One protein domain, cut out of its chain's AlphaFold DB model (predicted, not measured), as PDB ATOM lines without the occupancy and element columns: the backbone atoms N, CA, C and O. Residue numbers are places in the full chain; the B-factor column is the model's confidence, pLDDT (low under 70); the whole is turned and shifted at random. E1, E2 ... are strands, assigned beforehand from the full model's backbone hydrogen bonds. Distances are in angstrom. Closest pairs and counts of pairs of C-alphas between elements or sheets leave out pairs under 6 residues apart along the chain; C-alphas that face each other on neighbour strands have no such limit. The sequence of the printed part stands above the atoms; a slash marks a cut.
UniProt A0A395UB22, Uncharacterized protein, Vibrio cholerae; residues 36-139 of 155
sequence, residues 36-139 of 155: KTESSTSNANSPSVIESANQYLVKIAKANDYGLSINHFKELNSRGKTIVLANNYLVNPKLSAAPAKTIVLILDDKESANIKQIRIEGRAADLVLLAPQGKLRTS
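Overview. This is residues 36 to 139 of the 155 residues of an uncharacterized protein of Vibrio cholerae (UniProt A0A395UB22). The chain winds in stacked turns as a short three-walled solenoid: one wall is E2, E4 and E7, the next E3, E5 and E8, and the short pair E6 and E9 makes the third. E1 folds back beside E2 as a hairpin, and residues 36 to 47 loop over that starting end. The printed part has 104 residues, no named helix and nine named strands, E1 to E9 in chain order; the class is all strand, with 46 residues in named elements, under half. The sheet E1 E2 E4 E7 is mixed; E3 E5 E8 and E6 E9 are parallel. The whole is compact and rounded, radius of gyration of the C-alphas 12.6 A, spans 34 by 28 by 26 A.

Along the chain. E1 is residues 48 to 51, from C-alpha 48 at (7.104, -34.277, 36.057). E2 is 55 to 59, E3 68 to 75, 20.4 A long, E4 82 to 87, 15.3 A, and E5 102 to 107, 16.2 A. E6 is 113 to 115, E7 117 to 122, 16.4 A, E8 126 to 130, 13.2 A, and E9 136 to 138, ending at C-alpha 138 (0.809, -51.202, 49.485).

Arrangement. E1 and E2 form an antiparallel hairpin, N 50 to O 57 2.8 A. E2 and E4 are parallel, N 58 to O 84 2.7 A, as are E4 and E7, N 85 to O 119 2.8 A. E3 and E5 are parallel, N 71 to O 104 2.8 A, as are E5 and E8, N 105 to O 128 2.8 A. E6 and E9 are parallel, N 137 to O 113 3.0 A. E6 runs on into E7 at 74 degrees. Residues 36 to 37 pair antiparallel with residues 73 to 75 of E3.

Size, cuts and confidence. The C-alphas farthest apart, those of Leu 90 and Gln 133, are 34.9 A apart. The printed part has no cut, and the link E4 to E5 is long. Mean pLDDT of the printed part is 85.9; residues 39 to 42, 112 and 132 to 139 are under 70.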
ATOM      1  N   LYS A  36       9.965 -38.633  43.255       80.81
ATOM      2  CA  LYS A  36      11.034 -37.955  42.500       80.81
ATOM      3  C   LYS A  36      11.296 -38.607  41.150       80.81
ATOM      4  O   LYS A  36      11.411 -39.826  41.037       80.81
ATOM      5  N   THR A  37      11.468 -37.774  40.132       78.81
ATOM      6  CA  THR A  37      11.829 -38.174  38.765       78.81
ATOM      7  C   THR A  37      13.346 -38.186  38.584       78.81
ATOM      8  O   THR A  37      14.076 -37.531  39.331       78.81
ATOM      9  N   GLU A  38      13.848 -38.930  37.597       71.75
ATOM     10  CA  GLU A  38      15.291 -38.978  37.311       71.75
ATOM     11  C   GLU A  38      15.873 -37.619  36.917       71.75
ATOM     12  O   GLU A  38      16.965 -37.259  37.369       71.75
ATOM     13  N   SER A  39      15.113 -36.856  36.131       64.62
ATOM     14  CA  SER A  39      15.458 -35.505  35.708       64.62
ATOM     15  C   SER A  39      14.502 -34.479  36.307       64.62
ATOM     16  O   SER A  39      13.287 -34.682  36.322       64.62
ATOM     17  N   SER A  40      15.057 -33.357  36.759       56.66
ATOM     18  CA  SER A  40      14.323 -32.162  37.187       56.66
ATOM     19  C   SER A  40      13.891 -31.274  36.011       56.66
ATOM     20  O   SER A  40      13.120 -30.335  36.209       56.66
ATOM     21  N   THR A  41      14.333 -31.564  34.779       60.19
ATOM     22  CA  THR A  41      13.870 -30.862  33.575       60.19
ATOM     23  C   THR A  41      12.598 -31.502  33.017       60.19
ATOM     24  O   THR A  41      12.563 -32.677  32.645       60.19
ATOM     25  N   SER A  42      11.528 -30.706  32.947       67.44
ATOM     26  CA  SER A  42      10.270 -31.112  32.318       67.44
ATOM     27  C   SER A  42      10.447 -31.158  30.803       67.44
ATOM     28  O   SER A  42      10.479 -30.116  30.153       67.44
ATOM     29  N   ASN A  43      10.519 -32.358  30.233       82.44
ATOM     30  CA  ASN A  43      10.461 -32.568  28.790       82.44
ATOM     31  C   ASN A  43       9.251 -33.452  28.431       82.44
ATOM     32  O   ASN A  43       8.528 -33.924  29.311       82.44
ATOM     33  N   ALA A  44       8.981 -33.627  27.135       84.56
ATOM     34  CA  ALA A  44       7.828 -34.404  26.680       84.56
ATOM     35  C   ALA A  44       7.933 -35.899  27.028       84.56
ATOM     36  O   ALA A  44       6.911 -36.542  27.223       84.56
ATOM     37  N   ASN A  45       9.148 -36.433  27.149       88.44
ATOM     38  CA  ASN A  45       9.426 -37.858  27.339       88.44
ATOM     39  C   ASN A  45       9.739 -38.225  28.800       88.44
ATOM     40  O   ASN A  45       9.996 -39.386  29.094       88.44
ATOM     41  N   SER A  46       9.725 -37.255  29.715       89.88
ATOM     42  CA  SER A  46       9.955 -37.460  31.139       89.88
ATOM     43  C   SER A  46       8.702 -37.123  31.945       89.88
ATOM     44  O   SER A  46       7.997 -36.153  31.627       89.88
ATOM     45  N   PRO A  47       8.399 -37.882  33.014       92.62
ATOM     46  CA  PRO A  47       7.396 -37.461  33.977       92.62
ATOM     47  C   PRO A  47       7.826 -36.157  34.655       92.62
ATOM     48  O   PRO A  47       9.010 -35.846  34.774       92.62
ATOM     49  N   SER A  48       6.855 -35.397  35.146       92.56
ATOM     50  CA  SER A  48       7.104 -34.277  36.057       92.56
ATOM     51  C   SER A  48       6.111 -34.316  37.208       92.56
ATOM     52  O   SER A  48       4.927 -34.579  36.988       92.56
ATOM     53  N   VAL A  49       6.589 -34.034  38.416       92.19
ATOM     54  CA  VAL A  49       5.820 -34.171  39.656       92.19
ATOM     55  C   VAL A  49       5.598 -32.794  40.262       92.19
ATOM     56  O   VAL A  49       6.538 -32.018  40.419       92.19
ATOM     57  N   ILE A  50       4.348 -32.500  40.601       90.81
ATOM     58  CA  ILE A  50       3.944 -31.309  41.339       90.81
ATOM     59  C   ILE A  50       3.388 -31.787  42.677       90.81
ATOM     60  O   ILE A  50       2.415 -32.543  42.726       90.81
ATOM     61  N   GLU A  51       4.031 -31.377  43.764       91.12
ATOM     62  CA  GLU A  51       3.602 -31.717  45.115       91.12
ATOM     63  C   GLU A  51       2.558 -30.719  45.625       91.12
ATOM     64  O   GLU A  51       2.765 -29.508  45.587       91.12
ATOM     65  N   SER A  52       1.460 -31.251  46.157       86.75
ATOM     66  CA  SER A  52       0.415 -30.502  46.855       86.75
ATOM     67  C   SER A  52       0.205 -31.074  48.262       86.75
ATOM     68  O   SER A  52       0.786 -32.098  48.639       86.75
ATOM     69  N   ALA A  53      -0.648 -30.425  49.063       85.31
ATOM     70  CA  ALA A  53      -0.908 -30.824  50.450       85.31
ATOM     71  C   ALA A  53      -1.344 -32.299  50.583       85.31
ATOM     72  O   ALA A  53      -0.770 -33.037  51.378       85.31
ATOM     73  N   ASN A  54      -2.285 -32.745  49.743       89.88
ATOM     74  CA  ASN A  54      -2.909 -34.073  49.853       89.88
ATOM     75  C   ASN A  54      -2.551 -35.038  48.713       89.88
ATOM     76  O   ASN A  54      -2.935 -36.208  48.752       89.88
ATOM     77  N   GLN A  55      -1.835 -34.564  47.692       92.31
ATOM     78  CA  GLN A  55      -1.549 -35.357  46.502       92.31
ATOM     79  C   GLN A  55      -0.218 -35.000  45.845       92.31
ATOM     80  O   GLN A  55       0.274 -33.880  45.982       92.31
ATOM     81  N   TYR A  56       0.304 -35.949  45.075       93.75
ATOM     82  CA  TYR A  56       1.339 -35.733  44.071       93.75
ATOM     83  C   TYR A  56       0.684 -35.771  42.696       93.75
ATOM     84  O   TYR A  56       0.219 -36.826  42.274       93.75
ATOM     85  N   LEU A  57       0.635 -34.637  41.999       93.19
ATOM     86  CA  LEU A  57       0.191 -34.598  40.609       93.19
ATOM     87  C   LEU A  57       1.371 -34.948  39.702       93.19
ATOM     88  O   LEU A  57       2.334 -34.193  39.582       93.19
ATOM     89  N   VAL A  58       1.279 -36.091  39.041       94.38
ATOM     90  CA  VAL A  58       2.274 -36.606  38.110       94.38
ATOM     91  C   VAL A  58       1.776 -36.361  36.693       94.38
ATOM     92  O   VAL A  58       0.866 -37.029  36.205       94.38
ATOM     93  N   LYS A  59       2.405 -35.414  36.000       95.00
ATOM     94  CA  LYS A  59       2.243 -35.277  34.552       95.00
ATOM     95  C   LYS A  59       3.133 -36.314  33.885       95.00
ATOM     96  O   LYS A  59       4.351 -36.130  33.827       95.00
ATOM     97  N   ILE A  60       2.517 -37.406  33.445       95.38
ATOM     98  CA  ILE A  60       3.197 -38.536  32.810       95.38
ATOM     99  C   ILE A  60       3.897 -38.115  31.509       95.38
ATOM    100  O   ILE A  60       3.544 -37.107  30.890       95.38
ATOM    101  N   ALA A  61       4.889 -38.892  31.093       95.44
ATOM    102  CA  ALA A  61       5.536 -38.756  29.799       95.44
ATOM    103  C   ALA A  61       4.528 -38.944  28.653       95.44
ATOM    104  O   ALA A  61       3.498 -39.614  28.800       95.44
ATOM    105  N   LYS A  62       4.847 -38.373  27.492       95.06
ATOM    106  CA  LYS A  62       4.127 -38.601  26.240       95.06
ATOM    107  C   LYS A  62       4.035 -40.106  25.961       95.06
ATOM    108  O   LYS A  62       5.001 -40.840  26.159       95.06
ATOM    109  N   ALA A  63       2.876 -40.551  25.484       94.75
ATOM    110  CA  ALA A  63       2.717 -41.913  25.000       94.75
ATOM    111  C   ALA A  63       3.479 -42.123  23.679       94.75
ATOM    112  O   ALA A  63       3.468 -41.253  22.802       94.75
ATOM    113  N   ASN A  64       4.129 -43.274  23.528       93.00
ATOM    114  CA  ASN A  64       4.713 -43.689  22.254       93.00
ATOM    115  C   ASN A  64       3.627 -44.145  21.258       93.00
ATOM    116  O   ASN A  64       2.437 -44.156  21.577       93.00
ATOM    117  N   ASP A  65       4.042 -44.572  20.066       93.00
ATOM    118  CA  ASP A  65       3.130 -44.971  18.982       93.00
ATOM    119  C   ASP A  65       2.260 -46.197  19.324       93.00
ATOM    120  O   ASP A  65       1.210 -46.415  18.723       93.00
ATOM    121  N   TYR A  66       2.647 -46.967  20.343       93.50
ATOM    122  CA  TYR A  66       1.883 -48.104  20.860       93.50
ATOM    123  C   TYR A  66       0.910 -47.715  21.988       93.50
ATOM    124  O   TYR A  66       0.163 -48.556  22.484       93.50
ATOM    125  N   GLY A  67       0.889 -46.445  22.407       93.19
ATOM    126  CA  GLY A  67       0.056 -45.955  23.505       93.19
ATOM    127  C   GLY A  67       0.652 -46.170  24.901       93.19
ATOM    128  O   GLY A  67      -0.076 -46.025  25.885       93.19
ATOM    129  N   LEU A  68       1.946 -46.494  25.005       94.62
ATOM    130  CA  LEU A  68       2.658 -46.674  26.275       94.62
ATOM    131  C   LEU A  68       3.296 -45.356  26.724       94.62
ATOM    132  O   LEU A  68       4.081 -44.760  25.987       94.62
ATOM    133  N   SER A  69       3.018 -44.934  27.954       96.00
ATOM    134  CA  SER A  69       3.741 -43.857  28.636       96.00
ATOM    135  C   SER A  69       4.744 -44.462  29.615       96.00
ATOM    136  O   SER A  69       4.341 -45.106  30.582       96.00
ATOM    137  N   ILE A  70       6.040 -44.265  29.375       94.00
ATOM    138  CA  ILE A  70       7.120 -44.840  30.190       94.00
ATOM    139  C   ILE A  70       7.678 -43.759  31.117       94.00
ATOM    140  O   ILE A  70       8.120 -42.707  30.661       94.00
ATOM    141  N   ASN A  71       7.629 -44.003  32.426       93.12
ATOM    142  CA  ASN A  71       7.905 -42.995  33.443       93.12
ATOM    143  C   ASN A  71       8.926 -43.513  34.451       93.12
ATOM    144  O   ASN A  71       8.606 -44.367  35.273       93.12
ATOM    145  N   HIS A  72      10.133 -42.953  34.409       91.06
ATOM    146  CA  HIS A  72      11.212 -43.301  35.326       91.06
ATOM    147  C   HIS A  72      11.187 -42.430  36.584       91.06
ATOM    148  O   HIS A  72      11.165 -41.192  36.517       91.06
ATOM    149  N   PHE A  73      11.220 -43.087  37.738       88.94
ATOM    150  CA  PHE A  73      11.274 -42.469  39.049       88.94
ATOM    151  C   PHE A  73      12.529 -42.927  39.775       88.94
ATOM    152  O   PHE A  73      12.800 -44.119  39.893       88.94
ATOM    153  N   LYS A  74      13.241 -41.955  40.343       88.00
ATOM    154  CA  LYS A  74      14.240 -42.234  41.376       88.00
ATOM    155  C   LYS A  74      13.569 -42.714  42.642       88.00
ATOM    156  O   LYS A  74      14.179 -43.411  43.426       88.00
ATOM    157  N   GLU A  75      12.334 -42.289  42.882       86.56
ATOM    158  CA  GLU A  75      11.695 -42.558  44.151       86.56
ATOM    159  C   GLU A  75      10.169 -42.446  44.044       86.56
ATOM    160  O   GLU A  75       9.652 -41.513  43.421       86.56
ATOM    161  N   LEU A  76       9.436 -43.396  44.636       86.94
ATOM    162  CA  LEU A  76       7.973 -43.490  44.541       86.94
ATOM    163  C   LEU A  76       7.344 -43.747  45.920       86.94
ATOM    164  O   LEU A  76       6.716 -44.779  46.177       86.94
ATOM    165  N   ASN A  77       7.531 -42.789  46.829       86.69
ATOM    166  CA  ASN A  77       6.950 -42.807  48.167       86.69
ATOM    167  C   ASN A  77       5.823 -41.774  48.298       86.69
ATOM    168  O   ASN A  77       6.037 -40.565  48.305       86.69
ATOM    169  N   SER A  78       4.599 -42.274  48.438       83.56
ATOM    170  CA  SER A  78       3.381 -41.476  48.554       83.56
ATOM    171  C   SER A  78       3.251 -40.724  49.879       83.56
ATOM    172  O   SER A  78       2.470 -39.781  49.952       83.56
ATOM    173  N   ARG A  79       3.963 -41.126  50.944       84.81
ATOM    174  CA  ARG A  79       3.888 -40.512  52.289       84.81
ATOM    175  C   ARG A  79       2.453 -40.280  52.799       84.81
ATOM    176  O   ARG A  79       2.172 -39.295  53.473       84.81
ATOM    177  N   GLY A  80       1.526 -41.172  52.450       84.38
ATOM    178  CA  GLY A  80       0.114 -41.057  52.827       84.38
ATOM    179  C   GLY A  80      -0.729 -40.108  51.957       84.38
ATOM    180  O   GLY A  80      -1.940 -40.005  52.186       84.38
ATOM    181  N   LYS A  81      -0.125 -39.461  50.953       87.81
ATOM    182  CA  LYS A  81      -0.787 -38.674  49.902       87.81
ATOM    183  C   LYS A  81      -1.250 -39.574  48.754       87.81
ATOM    184  O   LYS A  81      -0.754 -40.687  48.582       87.81
ATOM    185  N   THR A  82      -2.186 -39.094  47.944       89.38
ATOM    186  CA  THR A  82      -2.597 -39.793  46.715       89.38
ATOM    187  C   THR A  82      -1.672 -39.410  45.562       89.38
ATOM    188  O   THR A  82      -1.377 -38.234  45.367       89.38
ATOM    189  N   ILE A  83      -1.211 -40.379  44.775       92.81
ATOM    190  CA  ILE A  83      -0.475 -40.108  43.534       92.81
ATOM    191  C   ILE A  83      -1.499 -40.021  42.399       92.81
ATOM    192  O   ILE A  83      -2.229 -40.976  42.155       92.81
ATOM    193  N   VAL A  84      -1.580 -38.881  41.719       94.38
ATOM    194  CA  VAL A  84      -2.530 -38.630  40.628       94.38
ATOM    195  C   VAL A  84      -1.772 -38.580  39.307       94.38
ATOM    196  O   VAL A  84      -0.957 -37.688  39.097       94.38
ATOM    197  N   LEU A  85      -2.030 -39.530  38.414       96.19
ATOM    198  CA  LEU A  85      -1.438 -39.611  37.082       96.19
ATOM    199  C   LEU A  85      -2.322 -38.847  36.087       96.19
ATOM    200  O   LEU A  85      -3.442 -39.268  35.802       96.19
ATOM    201  N   ALA A  86      -1.828 -37.731  35.554       95.44
ATOM    202  CA  ALA A  86      -2.573 -36.888  34.621       95.44
ATOM    203  C   ALA A  86      -2.508 -37.441  33.187       95.44
ATOM    204  O   ALA A  86      -1.540 -37.195  32.458       95.44
ATOM    205  N   ASN A  87      -3.562 -38.155  32.787       96.50
ATOM    206  CA  ASN A  87      -3.770 -38.753  31.469       96.50
ATOM    207  C   ASN A  87      -4.822 -37.994  30.629       96.50
ATOM    208  O   ASN A  87      -5.686 -38.580  29.972       96.50
ATOM    209  N   ASN A  88      -4.785 -36.662  30.672       92.81
ATOM    210  CA  ASN A  88      -5.545 -35.793  29.776       92.81
ATOM    211  C   ASN A  88      -4.674 -34.634  29.271       92.81
ATOM    212  O   ASN A  88      -3.728 -34.201  29.927       92.81
ATOM    213  N   TYR A  89      -5.014 -34.113  28.095       91.06
ATOM    214  CA  TYR A  89      -4.273 -33.013  27.476       91.06
ATOM    215  C   TYR A  89      -4.391 -31.693  28.259       91.06
ATOM    216  O   TYR A  89      -3.417 -30.951  28.361       91.06
ATOM    217  N   LEU A  90      -5.559 -31.421  28.859       90.81
ATOM    218  CA  LEU A  90      -5.823 -30.168  29.577       90.81
ATOM    219  C   LEU A  90      -4.899 -29.971  30.790       90.81
ATOM    220  O   LEU A  90      -4.430 -28.861  31.027       90.81
ATOM    221  N   VAL A  91      -4.604 -31.038  31.543       90.25
ATOM    222  CA  VAL A  91      -3.700 -30.975  32.707       90.25
ATOM    223  C   VAL A  91      -2.260 -31.296  32.301       90.25
ATOM    224  O   VAL A  91      -1.305 -30.712  32.838       90.25
ATOM    225  N   ASN A  92      -2.085 -32.196  31.328       93.88
ATOM    226  CA  ASN A  92      -0.792 -32.628  30.815       93.88
ATOM    227  C   ASN A  92      -0.657 -32.382  29.297       93.88
ATOM    228  O   ASN A  92      -0.906 -33.286  28.493       93.88
ATOM    229  N   PRO A  93      -0.155 -31.200  28.887       91.88
ATOM    230  CA  PRO A  93       0.022 -30.859  27.474       91.88
ATOM    231  C   PRO A  93       0.962 -31.794  26.696       91.88
ATOM    232  O   PRO A  93       0.933 -31.795  25.468       91.88
ATOM    233  N   LYS A  94       1.774 -32.618  27.382       93.31
ATOM    234  CA  LYS A  94       2.649 -33.632  26.760       93.31
ATOM    235  C   LYS A  94       1.854 -34.698  25.992       93.31
ATOM    236  O   LYS A  94       2.410 -35.371  25.131       93.31
ATOM    237  N   LEU A  95       0.559 -34.829  26.285       91.50
ATOM    238  CA  LEU A  95      -0.376 -35.775  25.670       91.50
ATOM    239  C   LEU A  95      -1.169 -35.163  24.502       91.50
ATOM    240  O   LEU A  95      -2.243 -35.653  24.168       91.50
ATOM    241  N   SER A  96      -0.661 -34.091  23.885       84.62
ATOM    242  CA  SER A  96      -1.325 -33.377  22.781       84.62
ATOM    243  C   SER A  96      -1.646 -34.246  21.565       84.62
ATOM    244  O   SER A  96      -2.600 -33.953  20.853       84.62
ATOM    245  N   ALA A  97      -0.879 -35.311  21.331       86.19
ATOM    246  CA  ALA A  97      -1.159 -36.269  20.267       86.19
ATOM    247  C   ALA A  97      -2.274 -37.251  20.662       86.19
ATOM    248  O   ALA A  97      -3.247 -37.415  19.934       86.19
ATOM    249  N   ALA A  98      -2.125 -37.905  21.816       90.19
ATOM    250  CA  ALA A  98      -3.104 -38.832  22.366       90.19
ATOM    251  C   ALA A  98      -2.838 -39.089  23.863       90.19
ATOM    252  O   ALA A  98      -1.679 -39.058  24.295       90.19
ATOM    253  N   PRO A  99      -3.881 -39.395  24.659       94.31
ATOM    254  CA  PRO A  99      -3.714 -39.963  25.996       94.31
ATOM    255  C   PRO A  99      -3.074 -41.359  25.932       94.31
ATOM    256  O   PRO A  99      -3.249 -42.097  24.960       94.31
ATOM    257  N   ALA A 100      -2.363 -41.742  26.992       96.31
ATOM    258  CA  ALA A 100      -1.781 -43.072  27.122       96.31
ATOM    259  C   ALA A 100      -2.876 -44.130  27.315       96.31
ATOM    260  O   ALA A 100      -3.861 -43.894  28.014       96.31
ATOM    261  N   LYS A 101      -2.679 -45.302  26.709       96.00
ATOM    262  CA  LYS A 101      -3.482 -46.509  26.956       96.00
ATOM    263  C   LYS A 101      -2.926 -47.309  28.129       96.00
ATOM    264  O   LYS A 101      -3.688 -47.875  28.898       96.00
ATOM    265  N   THR A 102      -1.603 -47.295  28.285       95.00
ATOM    266  CA  THR A 102      -0.896 -47.966  29.374       95.00
ATOM    267  C   THR A 102       0.151 -47.022  29.948       95.00
ATOM    268  O   THR A 102       0.924 -46.406  29.212       95.00
ATOM    269  N   ILE A 103       0.191 -46.909  31.270       96.12
ATOM    270  CA  ILE A 103       1.158 -46.105  32.006       96.12
ATOM    271  C   ILE A 103       2.096 -47.059  32.735       96.12
ATOM    272  O   ILE A 103       1.682 -47.830  33.597       96.12
ATOM    273  N   VAL A 104       3.374 -46.993  32.384       94.00
ATOM    274  CA  VAL A 104       4.439 -47.784  32.990       94.00
ATOM    275  C   VAL A 104       5.220 -46.881  33.935       94.00
ATOM    276  O   VAL A 104       5.769 -45.858  33.520       94.00
ATOM    277  N   LEU A 105       5.251 -47.253  35.211       92.12
ATOM    278  CA  LEU A 105       6.064 -46.630  36.246       92.12
ATOM    279  C   LEU A 105       7.277 -47.524  36.489       92.12
ATOM    280  O   LEU A 105       7.119 -48.688  36.855       92.12
ATOM    281  N   ILE A 106       8.473 -46.990  36.286       89.19
ATOM    282  CA  ILE A 106       9.737 -47.697  36.477       89.19
ATOM    283  C   ILE A 106      10.454 -47.039  37.646       89.19
ATOM    284  O   ILE A 106      10.697 -45.833  37.620       89.19
ATOM    285  N   LEU A 107      10.742 -47.823  38.678       86.56
ATOM    286  CA  LEU A 107      11.508 -47.384  39.836       86.56
ATOM    287  C   LEU A 107      12.963 -47.837  39.696       86.56
ATOM    288  O   LEU A 107      13.211 -48.949  39.235       86.56
ATOM    289  N   ASP A 108      13.893 -46.983  40.118       80.56
ATOM    290  CA  ASP A 108      15.323 -47.302  40.166       80.56
ATOM    291  C   ASP A 108      15.604 -48.566  41.010       80.56
ATOM    292  O   ASP A 108      14.917 -48.868  41.995       80.56
ATOM    293  N   ASP A 109      16.657 -49.295  40.644       70.50
ATOM    294  CA  ASP A 109      16.993 -50.652  41.089       70.50
ATOM    295  C   ASP A 109      17.337 -50.756  42.580       70.50
ATOM    296  O   ASP A 109      17.622 -51.844  43.073       70.50
ATOM    297  N   LYS A 110      17.372 -49.647  43.320       70.38
ATOM    298  CA  LYS A 110      17.750 -49.604  44.744       70.38
ATOM    299  C   LYS A 110      16.604 -49.191  45.658       70.38
ATOM    300  O   LYS A 110      16.771 -49.186  46.877       70.38
ATOM    301  N   GLU A 111      15.448 -48.871  45.090       71.25
ATOM    302  CA  GLU A 111      14.417 -48.119  45.790       71.25
ATOM    303  C   GLU A 111      13.159 -48.953  46.040       71.25
ATOM    304  O   GLU A 111      12.837 -49.910  45.332       71.25
ATOM    305  N   SER A 112      12.453 -48.614  47.120       69.50
ATOM    306  CA  SER A 112      11.202 -49.274  47.517       69.50
ATOM    307  C   SER A 112      10.021 -48.363  47.201       69.50
ATOM    308  O   SER A 112      10.066 -47.176  47.518       69.50
ATOM    309  N   ALA A 113       8.928 -48.905  46.660       74.69
ATOM    310  CA  ALA A 113       7.703 -48.124  46.499       74.69
ATOM    311  C   ALA A 113       6.822 -48.239  47.753       74.69
ATOM    312  O   ALA A 113       6.489 -49.340  48.205       74.69
ATOM    313  N   ASN A 114       6.404 -47.093  48.293       81.75
ATOM    314  CA  ASN A 114       5.426 -47.013  49.380       81.75
ATOM    315  C   ASN A 114       4.219 -46.212  48.901       81.75
ATOM    316  O   ASN A 114       4.246 -44.981  48.850       81.75
ATOM    317  N   ILE A 115       3.155 -46.915  48.530       83.94
ATOM    318  CA  ILE A 115       2.020 -46.328  47.825       83.94
ATOM    319  C   ILE A 115       0.758 -46.540  48.654       83.94
ATOM    320  O   ILE A 115       0.323 -47.669  48.881       83.94
ATOM    321  N   LYS A 116       0.133 -45.434  49.061       84.44
ATOM    322  CA  LYS A 116      -1.215 -45.449  49.627       84.44
ATOM    323  C   LYS A 116      -2.256 -45.696  48.538       84.44
ATOM    324  O   LYS A 116      -3.072 -46.598  48.669       84.44
ATOM    325  N   GLN A 117      -2.232 -44.865  47.495       87.75
ATOM    326  CA  GLN A 117      -3.194 -44.892  46.398       87.75
ATOM    327  C   GLN A 117      -2.595 -44.240  45.149       87.75
ATOM    328  O   GLN A 117      -1.935 -43.199  45.246       87.75
ATOM    329  N   ILE A 118      -2.890 -44.818  43.985       91.44
ATOM    330  CA  ILE A 118      -2.690 -44.193  42.676       91.44
ATOM    331  C   ILE A 118      -4.063 -43.970  42.045       91.44
ATOM    332  O   ILE A 118      -4.913 -44.857  42.076       91.44
ATOM    333  N   ARG A 119      -4.280 -42.785  41.483       93.69
ATOM    334  CA  ARG A 119      -5.471 -42.424  40.715       93.69
ATOM    335  C   ARG A 119      -5.039 -41.965  39.331       93.69
ATOM    336  O   ARG A 119      -4.084 -41.206  39.219       93.69
ATOM    337  N   ILE A 120      -5.758 -42.377  38.298       94.56
ATOM    338  CA  ILE A 120      -5.592 -41.829  36.951       94.56
ATOM    339  C   ILE A 120      -6.656 -40.750  36.757       94.56
ATOM    340  O   ILE A 120      -7.829 -40.964  37.055       94.56
ATOM    341  N   GLU A 121      -6.235 -39.571  36.314       93.31
ATOM    342  CA  GLU A 121      -7.118 -38.458  35.979       93.31
ATOM    343  C   GLU A 121      -7.160 -38.283  34.462       93.31
ATOM    344  O   GLU A 121      -6.119 -38.194  33.815       93.31
ATOM    345  N   GLY A 122      -8.359 -38.215  33.885       92.88
ATOM    346  CA  GLY A 122      -8.538 -38.174  32.438       92.88
ATOM    347  C   GLY A 122      -8.973 -39.521  31.879       92.88
ATOM    348  O   GLY A 122      -9.839 -40.177  32.453       92.88
ATOM    349  N   ARG A 123      -8.406 -39.921  30.735       92.56
ATOM    350  CA  ARG A 123      -8.771 -41.194  30.103       92.56
ATOM    351  C   ARG A 123      -8.248 -42.362  30.946       92.56
ATOM    352  O   ARG A 123      -7.092 -42.342  31.370       92.56
ATOM    353  N   ALA A 124      -9.086 -43.378  31.149       92.12
ATOM    354  CA  ALA A 124      -8.679 -44.620  31.797       92.12
ATOM    355  C   ALA A 124      -7.516 -45.281  31.037       92.12
ATOM    356  O   ALA A 124      -7.460 -45.234  29.806       92.12
ATOM    357  N   ALA A 125      -6.586 -45.866  31.783       93.75
ATOM    358  CA  ALA A 125      -5.410 -46.532  31.247       93.75
ATOM    359  C   ALA A 125      -4.999 -47.678  32.169       93.75
ATOM    360  O   ALA A 125      -5.231 -47.621  33.379       93.75
ATOM    361  N   ASP A 126      -4.343 -48.680  31.600       94.69
ATOM    362  CA  ASP A 126      -3.703 -49.731  32.378       94.69
ATOM    363  C   ASP A 126      -2.500 -49.161  33.132       94.69
ATOM    364  O   ASP A 126      -1.804 -48.270  32.637       94.69
ATOM    365  N   LEU A 127      -2.231 -49.688  34.325       92.69
ATOM    366  CA  LEU A 127      -1.108 -49.267  35.153       92.69
ATOM    367  C   LEU A 127      -0.175 -50.443  35.413       92.69
ATOM    368  O   LEU A 127      -0.578 -51.453  35.986       92.69
ATOM    369  N   VAL A 128       1.092 -50.274  35.052       91.62
ATOM    370  CA  VAL A 128       2.155 -51.245  35.315       91.62
ATOM    371  C   VAL A 128       3.208 -50.580  36.191       91.62
ATOM    372  O   VAL A 128       3.718 -49.516  35.849       91.62
ATOM    373  N   LEU A 129       3.544 -51.206  37.318       89.00
ATOM    374  CA  LEU A 129       4.622 -50.765  38.201       89.00
ATOM    375  C   LEU A 129       5.756 -51.787  38.170       89.00
ATOM    376  O   LEU A 129       5.582 -52.928  38.593       89.00
ATOM    377  N   LEU A 130       6.921 -51.353  37.700       85.50
ATOM    378  CA  LEU A 130       8.154 -52.125  37.695       85.50
ATOM    379  C   LEU A 130       9.030 -51.641  38.854       85.50
ATOM    380  O   LEU A 130       9.573 -50.538  38.817       85.50
ATOM    381  N   ALA A 131       9.126 -52.466  39.898       81.50
ATOM    382  CA  ALA A 131       9.959 -52.237  41.077       81.50
ATOM    383  C   ALA A 131      10.955 -53.407  41.218       81.50
ATOM    384  O   ALA A 131      10.605 -54.424  41.824       81.50
ATOM    385  N   PRO A 132      12.173 -53.295  40.658       62.28
ATOM    386  CA  PRO A 132      13.124 -54.406  40.509       62.28
ATOM    387  C   PRO A 132      13.507 -55.113  41.820       62.28
ATOM    388  O   PRO A 132      13.765 -56.311  41.822       62.28
ATOM    389  N   GLN A 133      13.473 -54.408  42.956       67.44
ATOM    390  CA  GLN A 133      13.767 -54.972  44.285       67.44
ATOM    391  C   GLN A 133      12.552 -55.610  44.983       67.44
ATOM    392  O   GLN A 133      12.660 -56.074  46.119       67.44
ATOM    393  N   GLY A 134      11.369 -55.598  44.358       50.41
ATOM    394  CA  GLY A 134      10.179 -56.323  44.822       50.41
ATOM    395  C   GLY A 134       9.533 -55.827  46.126       50.41
ATOM    396  O   GLY A 134       8.527 -56.387  46.558       50.41
ATOM    397  N   LYS A 135      10.051 -54.775  46.774       55.38
ATOM    398  CA  LYS A 135       9.483 -54.233  48.020       55.38
ATOM    399  C   LYS A 135       8.379 -53.220  47.727       55.38
ATOM    400  O   LYS A 135       8.577 -52.011  47.831       55.38
ATOM    401  N   LEU A 136       7.204 -53.738  47.383       61.78
ATOM    402  CA  LEU A 136       5.967 -52.966  47.314       61.78
ATOM    403  C   LEU A 136       5.286 -52.991  48.685       61.78
ATOM    404  O   LEU A 136       4.744 -54.013  49.100       61.78
ATOM    405  N   ARG A 137       5.305 -51.864  49.406       61.78
ATOM    406  CA  ARG A 137       4.426 -51.674  50.568       61.78
ATOM    407  C   ARG A 137       3.178 -50.947  50.097       61.78
ATOM    408  O   ARG A 137       3.186 -49.730  49.924       61.78
ATOM    409  N   THR A 138       2.124 -51.715  49.859       56.75
ATOM    410  CA  THR A 138       0.809 -51.202  49.485       56.75
ATOM    411  C   THR A 138      -0.106 -51.269  50.706       56.75
ATOM    412  O   THR A 138      -0.082 -52.229  51.475       56.75
ATOM    413  N   SER A 139      -0.896 -50.222  50.935       43.81
ATOM    414  CA  SER A 139      -2.118 -50.365  51.739       43.81
ATOM    415  C   SER A 139      -3.203 -51.013  50.864       43.81
ATOM    416  O   SER A 139      -3.115 -50.891  49.642       43.81
TER     417      SER A 139